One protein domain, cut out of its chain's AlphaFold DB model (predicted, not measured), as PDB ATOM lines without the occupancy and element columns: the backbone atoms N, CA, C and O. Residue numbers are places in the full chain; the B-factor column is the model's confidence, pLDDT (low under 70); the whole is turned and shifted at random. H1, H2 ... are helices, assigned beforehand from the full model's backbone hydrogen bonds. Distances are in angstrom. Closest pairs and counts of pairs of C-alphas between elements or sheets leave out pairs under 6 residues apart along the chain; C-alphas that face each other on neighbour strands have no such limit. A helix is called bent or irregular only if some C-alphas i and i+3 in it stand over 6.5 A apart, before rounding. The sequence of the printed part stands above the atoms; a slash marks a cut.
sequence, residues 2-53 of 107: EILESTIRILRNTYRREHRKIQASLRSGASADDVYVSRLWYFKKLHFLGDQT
ATOM      1  N   GLU A   2     225.407 146.362 182.718       93.50
ATOM      2  CA  GLU A   2     224.473 147.122 181.859       93.50
ATOM      3  C   GLU A   2     224.163 148.566 182.304       93.50
ATOM      4  O   GLU A   2     224.060 149.469 181.473       93.50
ATOM      5  N   ILE A   3     224.051 148.824 183.614       96.38
ATOM      6  CA  ILE A   3     223.764 150.174 184.138       96.38
ATOM      7  C   ILE A   3     224.866 151.164 183.741       96.38
ATOM      8  O   ILE A   3     224.574 152.294 183.346       96.38
ATOM      9  N   LEU A   4     226.131 150.741 183.810       97.12
ATOM     10  CA  LEU A   4     227.271 151.590 183.472       97.12
ATOM     11  C   LEU A   4     227.277 151.923 181.978       97.12
ATOM     12  O   LEU A   4     227.409 153.087 181.606       97.12
ATOM     13  N   GLU A   5     227.058 150.925 181.126       95.94
ATOM     14  CA  GLU A   5     226.984 151.107 179.673       95.94
ATOM     15  C   GLU A   5     225.833 152.035 179.277       95.94
ATOM     16  O   GLU A   5     226.015 152.967 178.486       95.94
ATOM     17  N   SER A   6     224.658 151.842 179.883       97.12
ATOM     18  CA  SER A   6     223.505 152.715 179.674       97.12
ATOM     19  C   SER A   6     223.802 154.149 180.117       97.12
ATOM     20  O   SER A   6     223.510 155.093 179.384       97.12
ATOM     21  N   THR A   7     224.464 154.318 181.262       96.56
ATOM     22  CA  THR A   7     224.852 155.635 181.784       96.56
ATOM     23  C   THR A   7     225.830 156.339 180.845       96.56
ATOM     24  O   THR A   7     225.609 157.493 180.483       96.56
ATOM     25  N   ILE A   8     226.866 155.641 180.368       94.69
ATOM     26  CA  ILE A   8     227.833 156.179 179.400       94.69
ATOM     27  C   ILE A   8     227.124 156.597 178.108       94.69
ATOM     28  O   ILE A   8     227.373 157.680 177.572       94.69
ATOM     29  N   ARG A   9     226.209 155.762 177.609       95.00
ATOM     30  CA  ARG A   9     225.412 156.052 176.412       95.00
ATOM     31  C   ARG A   9     224.547 157.300 176.592       95.00
ATOM     32  O   ARG A   9     224.522 158.142 175.693       95.00
ATOM     33  N   ILE A  10     223.869 157.436 177.732       95.56
ATOM     34  CA  ILE A  10     223.060 158.618 178.064       95.56
ATOM     35  C   ILE A  10     223.949 159.862 178.087       95.56
ATOM     36  O   ILE A  10     223.632 160.842 177.419       95.56
ATOM     37  N   LEU A  11     225.095 159.799 178.769       94.75
ATOM     38  CA  LEU A  11     226.018 160.925 178.907       94.75
ATOM     39  C   LEU A  11     226.530 161.418 177.545       94.75
ATOM     40  O   LEU A  11     226.477 162.615 177.258       94.75
ATOM     41  N   ARG A  12     226.932 160.490 176.664       94.69
ATOM     42  CA  ARG A  12     227.319 160.802 175.277       94.69
ATOM     43  C   ARG A  12     226.175 161.453 174.506       94.69
ATOM     44  O   ARG A  12     226.393 162.432 173.801       94.69
ATOM     45  N   ASN A  13     224.958 160.924 174.616       94.44
ATOM     46  CA  ASN A  13     223.809 161.456 173.882       94.44
ATOM     47  C   ASN A  13     223.462 162.882 174.334       94.44
ATOM     48  O   ASN A  13     223.302 163.772 173.499       94.44
ATOM     49  N   THR A  14     223.425 163.115 175.646       95.50
ATOM     50  CA  THR A  14     223.181 164.439 176.229       95.50
ATOM     51  C   THR A  14     224.231 165.446 175.768       95.50
ATOM     52  O   THR A  14     223.863 166.506 175.265       95.50
ATOM     53  N   TYR A  15     225.522 165.093 175.839       95.62
ATOM     54  CA  TYR A  15     226.600 165.957 175.353       95.62
ATOM     55  C   TYR A  15     226.432 166.306 173.869       95.62
ATOM     56  O   TYR A  15     226.464 167.478 173.509       95.62
ATOM     57  N   ARG A  16     226.170 165.313 173.010       94.19
ATOM     58  CA  ARG A  16     226.000 165.532 171.563       94.19
ATOM     59  C   ARG A  16     224.857 166.483 171.236       94.19
ATOM     60  O   ARG A  16     224.982 167.286 170.317       94.19
ATOM     61  N   ARG A  17     223.733 166.381 171.949       94.50
ATOM     62  CA  ARG A  17     222.582 167.271 171.743       94.50
ATOM     63  C   ARG A  17     222.900 168.696 172.169       94.50
ATOM     64  O   ARG A  17     222.609 169.621 171.423       94.50
ATOM     65  N   GLU A  18     223.509 168.865 173.337       95.12
ATOM     66  CA  GLU A  18     223.887 170.186 173.840       95.12
ATOM     67  C   GLU A  18     224.952 170.842 172.961       95.12
ATOM     68  O   GLU A  18     224.790 171.994 172.570       95.12
ATOM     69  N   HIS A  19     225.977 170.092 172.551       93.25
ATOM     70  CA  HIS A  19     227.014 170.589 171.652       93.25
ATOM     71  C   HIS A  19     226.437 171.004 170.289       93.25
ATOM     72  O   HIS A  19     226.787 172.059 169.767       93.25
ATOM     73  N   ARG A  20     225.475 170.246 169.741       92.38
ATOM     74  CA  ARG A  20     224.765 170.635 168.511       92.38
ATOM     75  C   ARG A  20     224.006 171.953 168.637       92.38
ATOM     76  O   ARG A  20     223.988 172.704 167.672       92.38
ATOM     77  N   LYS A  21     223.391 172.250 169.786       93.06
ATOM     78  CA  LYS A  21     222.698 173.534 169.999       93.06
ATOM     79  C   LYS A  21     223.673 174.708 169.979       93.06
ATOM     80  O   LYS A  21     223.384 175.719 169.350       93.06
ATOM     81  N   ILE A  22     224.832 174.542 170.618       92.19
ATOM     82  CA  ILE A  22     225.905 175.546 170.610       92.19
ATOM     83  C   ILE A  22     226.391 175.769 169.173       92.19
ATOM     84  O   ILE A  22     226.392 176.897 168.693       92.19
ATOM     85  N   GLN A  23     226.722 174.692 168.456       91.12
ATOM     86  CA  GLN A  23     227.182 174.771 167.066       91.12
ATOM     87  C   GLN A  23     226.134 175.379 166.128       91.12
ATOM     88  O   GLN A  23     226.473 176.180 165.263       91.12
ATOM     89  N   ALA A  24     224.856 175.033 166.301       91.12
ATOM     90  CA  ALA A  24     223.767 175.607 165.514       91.12
ATOM     91  C   ALA A  24     223.629 177.112 165.764       91.12
ATOM     92  O   ALA A  24     223.529 177.884 164.817       91.12
ATOM     93  N   SER A  25     223.694 177.531 167.027       91.50
ATOM     94  CA  SER A  25     223.645 178.942 167.401       91.50
ATOM     95  C   SER A  25     224.826 179.737 166.821       91.50
ATOM     96  O   SER A  25     224.616 180.804 166.250       91.50
ATOM     97  N   LEU A  26     226.040 179.174 166.854       88.62
ATOM     98  CA  LEU A  26     227.221 179.763 166.208       88.62
ATOM     99  C   LEU A  26     227.069 179.841 164.680       88.62
ATOM    100  O   LEU A  26     227.380 180.864 164.074       88.62
ATOM    101  N   ARG A  27     226.567 178.773 164.044       88.00
ATOM    102  CA  ARG A  27     226.379 178.696 162.586       88.00
ATOM    103  C   ARG A  27     225.378 179.725 162.070       88.00
ATOM    104  O   ARG A  27     225.571 180.243 160.976       88.00
ATOM    105  N   SER A  28     224.328 180.006 162.837       84.00
ATOM    106  CA  SER A  28     223.301 180.990 162.488       84.00
ATOM    107  C   SER A  28     223.778 182.443 162.584       84.00
ATOM    108  O   SER A  28     222.987 183.340 162.308       84.00
ATOM    109  N   GLY A  29     225.045 182.691 162.947       79.25
ATOM    110  CA  GLY A  29     225.591 184.044 163.048       79.25
ATOM    111  C   GLY A  29     224.959 184.844 164.184       79.25
ATOM    112  O   GLY A  29     224.771 186.050 164.051       79.25
ATOM    113  N   ALA A  30     224.586 184.165 165.272       77.62
ATOM    114  CA  ALA A  30     224.040 184.809 166.457       77.62
ATOM    115  C   ALA A  30     225.007 185.887 166.983       77.62
ATOM    116  O   ALA A  30     226.227 185.687 166.983       77.62
ATOM    117  N   SER A  31     224.462 187.022 167.440       76.50
ATOM    118  CA  SER A  31     225.238 188.022 168.184       76.50
ATOM    119  C   SER A  31     225.874 187.371 169.417       76.50
ATOM    120  O   SER A  31     225.384 186.349 169.896       76.50
ATOM    121  N   ALA A  32     226.946 187.951 169.964       73.50
ATOM    122  CA  ALA A  32     227.645 187.395 171.130       73.50
ATOM    123  C   ALA A  32     226.706 187.133 172.327       73.50
ATOM    124  O   ALA A  32     226.923 186.182 173.077       73.50
ATOM    125  N   ASP A  33     225.640 187.928 172.451       76.12
ATOM    126  CA  ASP A  33     224.615 187.798 173.491       76.12
ATOM    127  C   ASP A  33     223.550 186.723 173.186       76.12
ATOM    128  O   ASP A  33     222.883 186.234 174.097       76.12
ATOM    129  N   ASP A  34     223.423 186.306 171.922       83.00
ATOM    130  CA  ASP A  34     222.438 185.327 171.440       83.00
ATOM    131  C   ASP A  34     223.017 183.905 171.311       83.00
ATOM    132  O   ASP A  34     222.309 182.963 170.927       83.00
ATOM    133  N   VAL A  35     224.307 183.711 171.619       89.75
ATOM    134  CA  VAL A  35     224.932 182.386 171.553       89.75
ATOM    135  C   VAL A  35     224.355 181.477 172.636       89.75
ATOM    136  O   VAL A  35     224.388 181.783 173.827       89.75
ATOM    137  N   TYR A  36     223.861 180.304 172.239       93.44
ATOM    138  CA  TYR A  36     223.339 179.320 173.181       93.44
ATOM    139  C   TYR A  36     224.429 178.873 174.164       93.44
ATOM    140  O   TYR A  36     225.445 178.294 173.773       93.44
ATOM    141  N   VAL A  37     224.168 179.057 175.459       92.06
ATOM    142  CA  VAL A  37     225.018 178.573 176.553       92.06
ATOM    143  C   VAL A  37     224.356 177.368 177.218       92.06
ATOM    144  O   VAL A  37     223.204 177.432 177.658       92.06
ATOM    145  N   SER A  38     225.085 176.250 177.316       93.44
ATOM    146  CA  SER A  38     224.561 175.056 177.989       93.44
ATOM    147  C   SER A  38     224.335 175.322 179.478       93.44
ATOM    148  O   SER A  38     225.215 175.813 180.183       93.44
ATOM    149  N   ARG A  39     223.159 174.930 179.976       92.19
ATOM    150  CA  ARG A  39     222.777 175.062 181.395       92.19
ATOM    151  C   ARG A  39     223.340 173.945 182.281       92.19
ATOM    152  O   ARG A  39     223.168 173.970 183.497       92.19
ATOM    153  N   LEU A  40     223.975 172.934 181.691       93.44
ATOM    154  CA  LEU A  40     224.530 171.808 182.435       93.44
ATOM    155  C   LEU A  40     225.858 172.215 183.082       93.44
ATOM    156  O   LEU A  40     226.850 172.446 182.393       93.44
ATOM    157  N   TRP A  41     225.910 172.206 184.416       94.44
ATOM    158  CA  TRP A  41     227.116 172.564 185.181       94.44
ATOM    159  C   TRP A  41     228.341 171.706 184.821       94.44
ATOM    160  O   TRP A  41     229.483 172.157 184.899       94.44
ATOM    161  N   TYR A  42     228.110 170.460 184.400       93.94
ATOM    162  CA  TYR A  42     229.154 169.516 184.013       93.94
ATOM    163  C   TYR A  42     229.465 169.528 182.513       93.94
ATOM    164  O   TYR A  42     230.324 168.761 182.087       93.94
ATOM    165  N   PHE A  43     228.830 170.382 181.699       94.75
ATOM    166  CA  PHE A  43     229.043 170.387 180.246       94.75
ATOM    167  C   PHE A  43     230.523 170.545 179.884       94.75
ATOM    168  O   PHE A  43     231.069 169.744 179.129       94.75
ATOM    169  N   LYS A  44     231.209 171.503 180.524       93.38
ATOM    170  CA  LYS A  44     232.649 171.734 180.330       93.38
ATOM    171  C   LYS A  44     233.499 170.514 180.704       93.38
ATOM    172  O   LYS A  44     234.525 170.269 180.083       93.38
ATOM    173  N   LYS A  45     233.064 169.716 181.686       94.81
ATOM    174  CA  LYS A  45     233.749 168.476 182.090       94.81
ATOM    175  C   LYS A  45     233.568 167.347 181.074       94.81
ATOM    176  O   LYS A  45     234.354 166.411 181.089       94.81
ATOM    177  N   LEU A  46     232.565 167.432 180.199       93.75
ATOM    178  CA  LEU A  46     232.303 166.462 179.134       93.75
ATOM    179  C   LEU A  46     232.958 166.829 177.798       93.75
ATOM    180  O   LEU A  46     232.762 166.105 176.827       93.75
ATOM    181  N   HIS A  47     233.756 167.901 177.735       92.12
ATOM    182  CA  HIS A  47     234.379 168.359 176.487       92.12
ATOM    183  C   HIS A  47     235.246 167.285 175.807       92.12
ATOM    184  O   HIS A  47     235.314 167.240 174.586       92.12
ATOM    185  N   PHE A  48     235.824 166.358 176.578       91.75
ATOM    186  CA  PHE A  48     236.581 165.212 176.051       91.75
ATOM    187  C   PHE A  48     235.747 164.267 175.159       91.75
ATOM    188  O   PHE A  48     236.293 163.417 174.465       91.75
ATOM    189  N   LEU A  49     234.414 164.376 175.181       92.19
ATOM    190  CA  LEU A  49     233.525 163.651 174.270       92.19
ATOM    191  C   LEU A  49     233.413 164.329 172.887       92.19
ATOM    192  O   LEU A  49     232.863 163.723 171.964       92.19
ATOM    193  N   GLY A  50     233.909 165.564 172.737       88.75
ATOM    194  CA  GLY A  50     233.932 166.331 171.484       88.75
ATOM    195  C   GLY A  50     234.711 165.628 170.379       88.75
ATOM    196  O   GLY A  50     234.173 165.440 169.292       88.75
ATOM    197  N   ASP A  51     235.889 165.105 170.714       82.50
ATOM    198  CA  ASP A  51     236.812 164.437 169.786       82.50
ATOM    199  C   ASP A  51     236.189 163.221 169.076       82.50
ATOM    200  O   ASP A  51     236.598 162.841 167.984       82.50
ATOM    201  N   GLN A  52     235.179 162.594 169.690       79.44
ATOM    202  CA  GLN A  52     234.444 161.455 169.119       79.44
ATOM    203  C   GLN A  52     233.193 161.866 168.331       79.44
ATOM    204  O   GLN A  52     232.434 161.006 167.873       79.44
ATOM    205  N   THR A  53     232.880 163.156 168.293       71.94
ATOM    206  CA  THR A  53     231.628 163.686 167.749       71.94
ATOM    207  C   THR A  53     231.866 164.532 166.507       71.94
ATOM    208  O   THR A  53     231.010 164.540 165.623       71.94
TER     209      THR A  53
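What this domain is: This is residues 2 to 53 of the 107 residues of the protein "MADF domain-containing protein" of Lithobates catesbeianus (UniProt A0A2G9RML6). One long helix, H1, makes the length of this model, and a short helix, H2, crosses it near its middle at about a right angle. A long link without a named element joins them, folding back from the far end of H1 toward H2, while residues 2 to 10 of H1 stick out at the other end. The printed part has 52 residues with two named helices, H1 then H2, and no named strand; its class is all helix. The whole is loose, with a radius of gyration of the C-alphas of 12.6 A, and spans 43 by 20 by 14 A.

Where its parts are: H1 is residues 2 to 27 and measures 37.0 A from its first C-alpha, at (224.473, 147.122, 181.859), to its last, at (226.379, 178.696, 162.586). H2 is residues 43 to 52 and measures 15.3 A, ending with C-alpha 52 at (234.444, 161.455, 169.119). H2 is irregular: C-alphas 45 and 48 are 7.4 A apart.

How they stand to each other: H1 touches H2 with residues 12 to 16 alone. The closest C-alphas of the two helices are those of Tyr 15 and Leu 46, 6.9 A apart. Their lines are about perpendicular, at 88 degrees, and their centres are 9.0 A apart. In H1 every O i to N i+4 pair is within hydrogen-bond range; in H2 0 of 6 are, beside 5 of 7 O i to N i+3 pairs.

The domain as a whole: The C-alphas of Glu 2 and Ser 31 are the two farthest apart, at 43.1 A. The link from H1 to H2, residues 28 to 42, is long, and its residues 28 to 33 stand free, as do residues 2 to 10 of H1. Without these stretches the body spans 25 by 20 by 13 A. The printed part has no cut; its mean pLDDT is 90.6, and no printed residue is under 70.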